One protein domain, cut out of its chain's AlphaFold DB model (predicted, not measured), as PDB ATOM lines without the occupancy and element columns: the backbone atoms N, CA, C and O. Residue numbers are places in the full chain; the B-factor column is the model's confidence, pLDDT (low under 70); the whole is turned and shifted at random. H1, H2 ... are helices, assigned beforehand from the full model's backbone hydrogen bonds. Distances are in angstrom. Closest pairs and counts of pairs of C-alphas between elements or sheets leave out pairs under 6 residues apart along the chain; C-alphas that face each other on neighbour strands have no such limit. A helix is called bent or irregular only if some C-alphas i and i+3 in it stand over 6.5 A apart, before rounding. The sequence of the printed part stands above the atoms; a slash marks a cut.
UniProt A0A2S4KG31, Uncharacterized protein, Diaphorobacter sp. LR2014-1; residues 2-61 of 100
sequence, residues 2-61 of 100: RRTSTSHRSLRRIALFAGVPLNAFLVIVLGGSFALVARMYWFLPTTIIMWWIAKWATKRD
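What this domain is: This is residues 2 to 61 of the 100 residues of an uncharacterized protein of Diaphorobacter sp. LR2014-1 (UniProt A0A2S4KG31). An arm, residues 2 to 13 with the short helix H1, sticks out from a helical hairpin of two long helices, H2 and H3, side by side. The 60 printed residues hold three named helices, H1, H2, H3 in order, and no named strand: all helix. The whole is only just extended, close to loose, with a radius of gyration of the C-alphas of 16.0 A; it spans 58 by 17 by 12 A, and 34 by 16 by 11 A without the arm.

How they stand to each other: Start at H1, residues 6 to 10, apart from H2, residues 22 to 37, and H3, residues 41 to 60. The hairpin H2 and H3 touch, closest at the C-alphas of Gly 32 and Thr 47, 6.1 A, running opposite ways at a shallow tilt of 6 degrees. Every O i to N i+4 pair is within hydrogen-bond range in H2, 13 of 16 in H3 and 0 of 1 in H1, where 1 of 2 O i to N i+3 pairs is.

Where its parts are: Find C-alpha 6 at (-10.444, -31.609, 4.317); H1 runs 7.0 A. From C-alpha 22, H2 runs 22.4 A. H3 runs 30.7 A to C-alpha 60 at (4.593, -17.048, 0.189); it is only just irregular, C-alphas 42 and 45 being 6.7 A apart.

The domain as a whole: The farthest C-alphas, Arg 2 and Arg 39, are 58.7 A apart. The printed part has no cut; the link H1 to H2 is long, H2 to H3 tight. Residues 2 to 13 have pLDDT under 70.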
ATOM      1  N   ARG A   2     -18.551 -32.018  -5.739       46.56
ATOM      2  CA  ARG A   2     -17.518 -32.980  -5.312       46.56
ATOM      3  C   ARG A   2     -16.955 -32.538  -3.953       46.56
ATOM      4  O   ARG A   2     -16.206 -31.569  -3.892       46.56
ATOM      5  N   ARG A   3     -17.343 -33.213  -2.864       56.78
ATOM      6  CA  ARG A   3     -16.777 -32.998  -1.520       56.78
ATOM      7  C   ARG A   3     -15.314 -33.446  -1.518       56.78
ATOM      8  O   ARG A   3     -15.018 -34.624  -1.354       56.78
ATOM      9  N   THR A   4     -14.384 -32.518  -1.718       55.69
ATOM     10  CA  THR A   4     -12.968 -32.769  -1.437       55.69
ATOM     11  C   THR A   4     -12.781 -32.749   0.075       55.69
ATOM     12  O   THR A   4     -12.858 -31.691   0.698       55.69
ATOM     13  N   SER A   5     -12.592 -33.931   0.659       56.59
ATOM     14  CA  SER A   5     -12.304 -34.141   2.079       56.59
ATOM     15  C   SER A   5     -11.165 -33.227   2.558       56.59
ATOM     16  O   SER A   5     -10.065 -33.223   1.998       56.59
ATOM     17  N   THR A   6     -11.427 -32.449   3.610       57.31
ATOM     18  CA  THR A   6     -10.444 -31.609   4.317       57.31
ATOM     19  C   THR A   6      -9.253 -32.424   4.833       57.31
ATOM     20  O   THR A   6      -8.141 -31.897   4.903       57.31
ATOM     21  N   SER A   7      -9.448 -33.721   5.088       57.62
ATOM     22  CA  SER A   7      -8.434 -34.660   5.579       57.62
ATOM     23  C   SER A   7      -7.322 -34.950   4.562       57.62
ATOM     24  O   SER A   7      -6.174 -35.145   4.943       57.62
ATOM     25  N   HIS A   8      -7.602 -34.898   3.254       51.75
ATOM     26  CA  HIS A   8      -6.547 -35.041   2.236       51.75
ATOM     27  C   HIS A   8      -5.631 -33.812   2.156       51.75
ATOM     28  O   HIS A   8      -4.498 -33.898   1.679       51.75
ATOM     29  N   ARG A   9      -6.113 -32.649   2.610       51.09
ATOM     30  CA  ARG A   9      -5.388 -31.380   2.512       51.09
ATOM     31  C   ARG A   9      -4.370 -31.200   3.638       51.09
ATOM     32  O   ARG A   9      -3.402 -30.477   3.435       51.09
ATOM     33  N   SER A  10      -4.562 -31.840   4.794       52.53
ATOM     34  CA  SER A  10      -3.590 -31.839   5.897       52.53
ATOM     35  C   SER A  10      -2.400 -32.762   5.619       52.53
ATOM     36  O   SER A  10      -1.272 -32.357   5.868       52.53
ATOM     37  N   LEU A  11      -2.626 -33.929   5.000       56.97
ATOM     38  CA  LEU A  11      -1.574 -34.897   4.641       56.97
ATOM     39  C   LEU A  11      -0.548 -34.372   3.620       56.97
ATOM     40  O   LEU A  11       0.555 -34.898   3.532       56.97
ATOM     41  N   ARG A  12      -0.892 -33.336   2.844       58.50
ATOM     42  CA  ARG A  12       0.023 -32.694   1.881       58.50
ATOM     43  C   ARG A  12       0.748 -31.464   2.426       58.50
ATOM     44  O   ARG A  12       1.512 -30.851   1.682       58.50
ATOM     45  N   ARG A  13       0.494 -31.049   3.673       64.38
ATOM     46  CA  ARG A  13       1.202 -29.897   4.240       64.38
ATOM     47  C   ARG A  13       2.605 -30.319   4.642       64.38
ATOM     48  O   ARG A  13       2.788 -31.285   5.370       64.38
ATOM     49  N   ILE A  14       3.583 -29.567   4.158       71.88
ATOM     50  CA  ILE A  14       4.981 -29.727   4.544       71.88
ATOM     51  C   ILE A  14       5.084 -29.462   6.045       71.88
ATOM     52  O   ILE A  14       4.516 -28.485   6.540       71.88
ATOM     53  N   ALA A  15       5.787 -30.334   6.764       78.75
ATOM     54  CA  ALA A  15       6.091 -30.116   8.169       78.75
ATOM     55  C   ALA A  15       7.004 -28.887   8.296       78.75
ATOM     56  O   ALA A  15       8.128 -28.876   7.794       78.75
ATOM     57  N   LEU A  16       6.490 -27.832   8.926       83.50
ATOM     58  CA  LEU A  16       7.226 -26.597   9.181       83.50
ATOM     59  C   LEU A  16       7.683 -26.579  10.639       83.50
ATOM     60  O   LEU A  16       6.892 -26.835  11.545       83.50
ATOM     61  N   PHE A  17       8.934 -26.202  10.866       84.31
ATOM     62  CA  PHE A  17       9.520 -26.016  12.188       84.31
ATOM     63  C   PHE A  17       9.514 -24.527  12.523       84.31
ATOM     64  O   PHE A  17      10.032 -23.708  11.765       84.31
ATOM     65  N   ALA A  18       8.849 -24.154  13.620       84.81
ATOM     66  CA  ALA A  18       8.664 -22.752  14.021       84.81
ATOM     67  C   ALA A  18       8.113 -21.833  12.897       84.81
ATOM     68  O   ALA A  18       8.373 -20.629  12.874       84.81
ATOM     69  N   GLY A  19       7.335 -22.395  11.960       84.75
ATOM     70  CA  GLY A  19       6.759 -21.674  10.817       84.75
ATOM     71  C   GLY A  19       7.680 -21.519   9.599       84.75
ATOM     72  O   GLY A  19       7.384 -20.693   8.739       84.75
ATOM     73  N   VAL A  20       8.769 -22.289   9.526       90.25
ATOM     74  CA  VAL A  20       9.800 -22.250   8.475       90.25
ATOM     75  C   VAL A  20      10.149 -23.697   8.043       90.25
ATOM     76  O   VAL A  20      10.022 -24.605   8.865       90.25
ATOM     77  N   PRO A  21      10.546 -23.988   6.785       89.50
ATOM     78  CA  PRO A  21      11.016 -25.323   6.407       89.50
ATOM     79  C   PRO A  21      12.251 -25.742   7.217       89.50
ATOM     80  O   PRO A  21      13.087 -24.905   7.561       89.50
ATOM     81  N   LEU A  22      12.373 -27.047   7.497       89.50
ATOM     82  CA  LEU A  22      13.422 -27.617   8.357       89.50
ATOM     83  C   LEU A  22      14.831 -27.155   7.957       89.50
ATOM     84  O   LEU A  22      15.581 -26.694   8.811       89.50
ATOM     85  N   ASN A  23      15.166 -27.208   6.665       89.06
ATOM     86  CA  ASN A  23      16.490 -26.826   6.162       89.06
ATOM     87  C   ASN A  23      16.832 -25.370   6.516       89.06
ATOM     88  O   ASN A  23      17.921 -25.075   6.999       89.06
ATOM     89  N   ALA A  24      15.874 -24.459   6.349       89.56
ATOM     90  CA  ALA A  24      16.065 -23.051   6.672       89.56
ATOM     91  C   ALA A  24      16.175 -22.809   8.182       89.56
ATOM     92  O   ALA A  24      16.988 -21.995   8.617       89.56
ATOM     93  N   PHE A  25      15.397 -23.539   8.984       91.69
ATOM     94  CA  PHE A  25      15.514 -23.498  10.438       91.69
ATOM     95  C   PHE A  25      16.905 -23.953  10.903       91.69
ATOM     96  O   PHE A  25      17.535 -23.262  11.702       91.69
ATOM     97  N   LEU A  26      17.421 -25.057  10.352       92.44
ATOM     98  CA  LEU A  26      18.754 -25.572  10.673       92.44
ATOM     99  C   LEU A  26      19.862 -24.573  10.332       92.44
ATOM    100  O   LEU A  26      20.745 -24.361  11.155       92.44
ATOM    101  N   VAL A  27      19.794 -23.909   9.173       91.94
ATOM    102  CA  VAL A  27      20.773 -22.877   8.785       91.94
ATOM    103  C   VAL A  27      20.807 -21.727   9.795       91.94
ATOM    104  O   VAL A  27      21.885 -21.292  10.195       91.94
ATOM    105  N   ILE A  28      19.642 -21.260  10.253       92.88
ATOM    106  CA  ILE A  28      19.557 -20.160  11.224       92.88
ATOM    107  C   ILE A  28      20.103 -20.590  12.591       92.88
ATOM    108  O   ILE A  28      20.882 -19.854  13.196       92.88
ATOM    109  N   VAL A  29      19.720 -21.774  13.075       93.25
ATOM    110  CA  VAL A  29      20.163 -22.284  14.382       93.25
ATOM    111  C   VAL A  29      21.663 -22.559  14.380       93.25
ATOM    112  O   VAL A  29      22.354 -22.139  15.307       93.25
ATOM    113  N   LEU A  30      22.184 -23.198  13.329       94.25
ATOM    114  CA  LEU A  30      23.617 -23.442  13.185       94.25
ATOM    115  C   LEU A  30      24.380 -22.122  13.113       94.25
ATOM    116  O   LEU A  30      25.308 -21.927  13.895       94.25
ATOM    117  N   GLY A  31      23.946 -21.183  12.267       91.81
ATOM    118  CA  GLY A  31      24.548 -19.851  12.174       91.81
ATOM    119  C   GLY A  31      24.566 -19.115  13.518       91.81
ATOM    120  O   GLY A  31      25.589 -18.551  13.903       91.81
ATOM    121  N   GLY A  32      23.472 -19.189  14.281       92.31
ATOM    122  CA  GLY A  32      23.397 -18.633  15.632       92.31
ATOM    123  C   GLY A  32      24.331 -19.322  16.624       92.31
ATOM    124  O   GLY A  32      25.020 -18.648  17.388       92.31
ATOM    125  N   SER A  33      24.410 -20.654  16.588       92.56
ATOM    126  CA  SER A  33      25.322 -21.414  17.449       92.56
ATOM    127  C   SER A  33      26.791 -21.086  17.162       92.56
ATOM    128  O   SER A  33      27.559 -20.860  18.095       92.56
ATOM    129  N   PHE A  34      27.169 -20.939  15.887       94.06
ATOM    130  CA  PHE A  34      28.506 -20.499  15.491       94.06
ATOM    131  C   PHE A  34      28.814 -19.084  15.977       94.06
ATOM    132  O   PHE A  34      29.899 -18.851  16.506       94.06
ATOM    133  N   ALA A  35      27.864 -18.151  15.866       92.00
ATOM    134  CA  ALA A  35      28.047 -16.790  16.370       92.00
ATOM    135  C   ALA A  35      28.295 -16.753  17.889       92.00
ATOM    136  O   ALA A  35      29.126 -15.972  18.358       92.00
ATOM    137  N   LEU A  36      27.621 -17.619  18.658       93.06
ATOM    138  CA  LEU A  36      27.850 -17.758  20.100       93.06
ATOM    139  C   LEU A  36      29.249 -18.295  20.409       93.06
ATOM    140  O   LEU A  36      29.944 -17.731  21.254       93.06
ATOM    141  N   VAL A  37      29.676 -19.350  19.711       94.31
ATOM    142  CA  VAL A  37      31.010 -19.950  19.885       94.31
ATOM    143  C   VAL A  37      32.110 -18.951  19.518       94.31
ATOM    144  O   VAL A  37      33.092 -18.821  20.246       94.31
ATOM    145  N   ALA A  38      31.913 -18.178  18.450       93.50
ATOM    146  CA  ALA A  38      32.822 -17.120  18.018       93.50
ATOM    147  C   ALA A  38      32.802 -15.873  18.927       93.50
ATOM    148  O   ALA A  38      33.523 -14.914  18.658       93.50
ATOM    149  N   ARG A  39      31.980 -15.856  19.990       92.38
ATOM    150  CA  ARG A  39      31.756 -14.703  20.889       92.38
ATOM    151  C   ARG A  39      31.295 -13.437  20.156       92.38
ATOM    152  O   ARG A  39      31.444 -12.322  20.652       92.38
ATOM    153  N   MET A  40      30.687 -13.599  18.985       92.62
ATOM    154  CA  MET A  40      30.145 -12.514  18.175       92.62
ATOM    155  C   MET A  40      28.694 -12.242  18.573       92.62
ATOM    156  O   MET A  40      27.763 -12.433  17.793       92.62
ATOM    157  N   TYR A  41      28.482 -11.776  19.803       89.62
ATOM    158  CA  TYR A  41      27.133 -11.545  20.338       89.62
ATOM    159  C   TYR A  41      26.335 -10.516  19.530       89.62
ATOM    160  O   TYR A  41      25.112 -10.608  19.441       89.62
ATOM    161  N   TRP A  42      27.026  -9.594  18.855       90.00
ATOM    162  CA  TRP A  42      26.408  -8.626  17.947       90.00
ATOM    163  C   TRP A  42      25.715  -9.266  16.741       90.00
ATOM    164  O   TRP A  42      24.874  -8.633  16.107       90.00
ATOM    165  N   PHE A  43      26.044 -10.517  16.421       88.75
ATOM    166  CA  PHE A  43      25.413 -11.257  15.339       88.75
ATOM    167  C   PHE A  43      24.079 -11.889  15.765       88.75
ATOM    168  O   PHE A  43      23.259 -12.215  14.909       88.75
ATOM    169  N   LEU A  44      23.791 -12.016  17.067       88.81
ATOM    170  CA  LEU A  44      22.539 -12.618  17.547       88.81
ATOM    171  C   LEU A  44      21.277 -11.909  17.021       88.81
ATOM    172  O   LEU A  44      20.399 -12.611  16.513       88.81
ATOM    173  N   PRO A  45      21.169 -10.565  17.018       93.12
ATOM    174  CA  PRO A  45      20.032  -9.873  16.409       93.12
ATOM    175  C   PRO A  45      19.828 -10.225  14.930       93.12
ATOM    176  O   PRO A  45      18.692 -10.322  14.469       93.12
ATOM    177  N   THR A  46      20.907 -10.478  14.181       92.31
ATOM    178  CA  THR A  46      20.790 -10.825  12.757       92.31
ATOM    179  C   THR A  46      20.129 -12.185  12.545       92.31
ATOM    180  O   THR A  46      19.369 -12.342  11.591       92.31
ATOM    181  N   THR A  47      20.303 -13.137  13.467       90.81
ATOM    182  CA  THR A  47      19.611 -14.438  13.405       90.81
ATOM    183  C   THR A  47      18.096 -14.290  13.552       90.81
ATOM    184  O   THR A  47      17.336 -14.958  12.850       90.81
ATOM    185  N   ILE A  48      17.645 -13.348  14.389       92.12
ATOM    186  CA  ILE A  48      16.225 -13.013  14.557       92.12
ATOM    187  C   ILE A  48      15.674 -12.396  13.268       92.12
ATOM    188  O   ILE A  48      14.598 -12.784  12.806       92.12
ATOM    189  N   ILE A  49      16.426 -11.476  12.653       94.31
ATOM    190  CA  ILE A  49      16.059 -10.859  11.372       94.31
ATOM    191  C   ILE A  49      15.966 -11.927  10.272       94.31
ATOM    192  O   ILE A  49      14.960 -11.992   9.562       94.31
ATOM    193  N   MET A  50      16.959 -12.816  10.168       92.88
ATOM    194  CA  MET A  50      16.945 -13.940   9.226       92.88
ATOM    195  C   MET A  50      15.736 -14.849   9.434       92.88
ATOM    196  O   MET A  50      15.087 -15.229   8.460       92.88
ATOM    197  N   TRP A  51      15.391 -15.174  10.682       93.31
ATOM    198  CA  TRP A  51      14.198 -15.964  10.978       93.31
ATOM    199  C   TRP A  51      12.918 -15.274  10.512       93.31
ATOM    200  O   TRP A  51      12.044 -15.918   9.928       93.31
ATOM    201  N   TRP A  52      12.814 -13.961  10.705       94.69
ATOM    202  CA  TRP A  52      11.654 -13.193  10.264       94.69
ATOM    203  C   TRP A  52      11.498 -13.214   8.738       94.69
ATOM    204  O   TRP A  52      10.402 -13.466   8.230       94.69
ATOM    205  N   ILE A  53      12.605 -13.044   8.010       93.44
ATOM    206  CA  ILE A  53      12.649 -13.140   6.545       93.44
ATOM    207  C   ILE A  53      12.271 -14.552   6.088       93.44
ATOM    208  O   ILE A  53      11.413 -14.712   5.221       93.44
ATOM    209  N   ALA A  54      12.847 -15.587   6.702       91.94
ATOM    210  CA  ALA A  54      12.558 -16.979   6.372       91.94
ATOM    211  C   ALA A  54      11.080 -17.326   6.611       91.94
ATOM    212  O   ALA A  54      10.441 -17.982   5.784       91.94
ATOM    213  N   LYS A  55      10.496 -16.832   7.705       91.88
ATOM    214  CA  LYS A  55       9.069 -16.980   8.011       91.88
ATOM    215  C   LYS A  55       8.195 -16.265   6.988       91.88
ATOM    216  O   LYS A  55       7.172 -16.803   6.567       91.88
ATOM    217  N   TRP A  56       8.586 -15.070   6.563       93.25
ATOM    218  CA  TRP A  56       7.876 -14.332   5.525       93.25
ATOM    219  C   TRP A  56       7.949 -15.027   4.157       93.25
ATOM    220  O   TRP A  56       6.919 -15.167   3.499       93.25
ATOM    221  N   ALA A  57       9.116 -15.545   3.765       89.56
ATOM    222  CA  ALA A  57       9.286 -16.324   2.537       89.56
ATOM    223  C   ALA A  57       8.428 -17.598   2.561       89.56
ATOM    224  O   ALA A  57       7.699 -17.879   1.613       89.56
ATOM    225  N   THR A  58       8.410 -18.295   3.700       89.88
ATOM    226  CA  THR A  58       7.614 -19.517   3.897       89.88
ATOM    227  C   THR A  58       6.111 -19.269   3.776       89.88
ATOM    228  O   THR A  58       5.383 -20.130   3.286       89.88
ATOM    229  N   LYS A  59       5.623 -18.088   4.187       87.94
ATOM    230  CA  LYS A  59       4.216 -17.707   3.977       87.94
ATOM    231  C   LYS A  59       3.851 -17.587   2.495       87.94
ATOM    232  O   LYS A  59       2.690 -17.797   2.161       87.94
ATOM    233  N   ARG A  60       4.805 -17.210   1.636       87.06
ATOM    234  CA  ARG A  60       4.593 -17.048   0.189       87.06
ATOM    235  C   ARG A  60       4.702 -18.376  -0.545       87.06
ATOM    236  O   ARG A  60       3.808 -18.716  -1.312       87.06
ATOM    237  N   ASP A  61       5.771 -19.117  -0.286       83.44
ATOM    238  CA  ASP A  61       6.005 -20.433  -0.870       83.44
ATOM    239  C   ASP A  61       6.707 -21.323   0.161       83.44
ATOM    240  O   ASP A  61       7.828 -21.015   0.546       83.44
TER     241      ASP A  61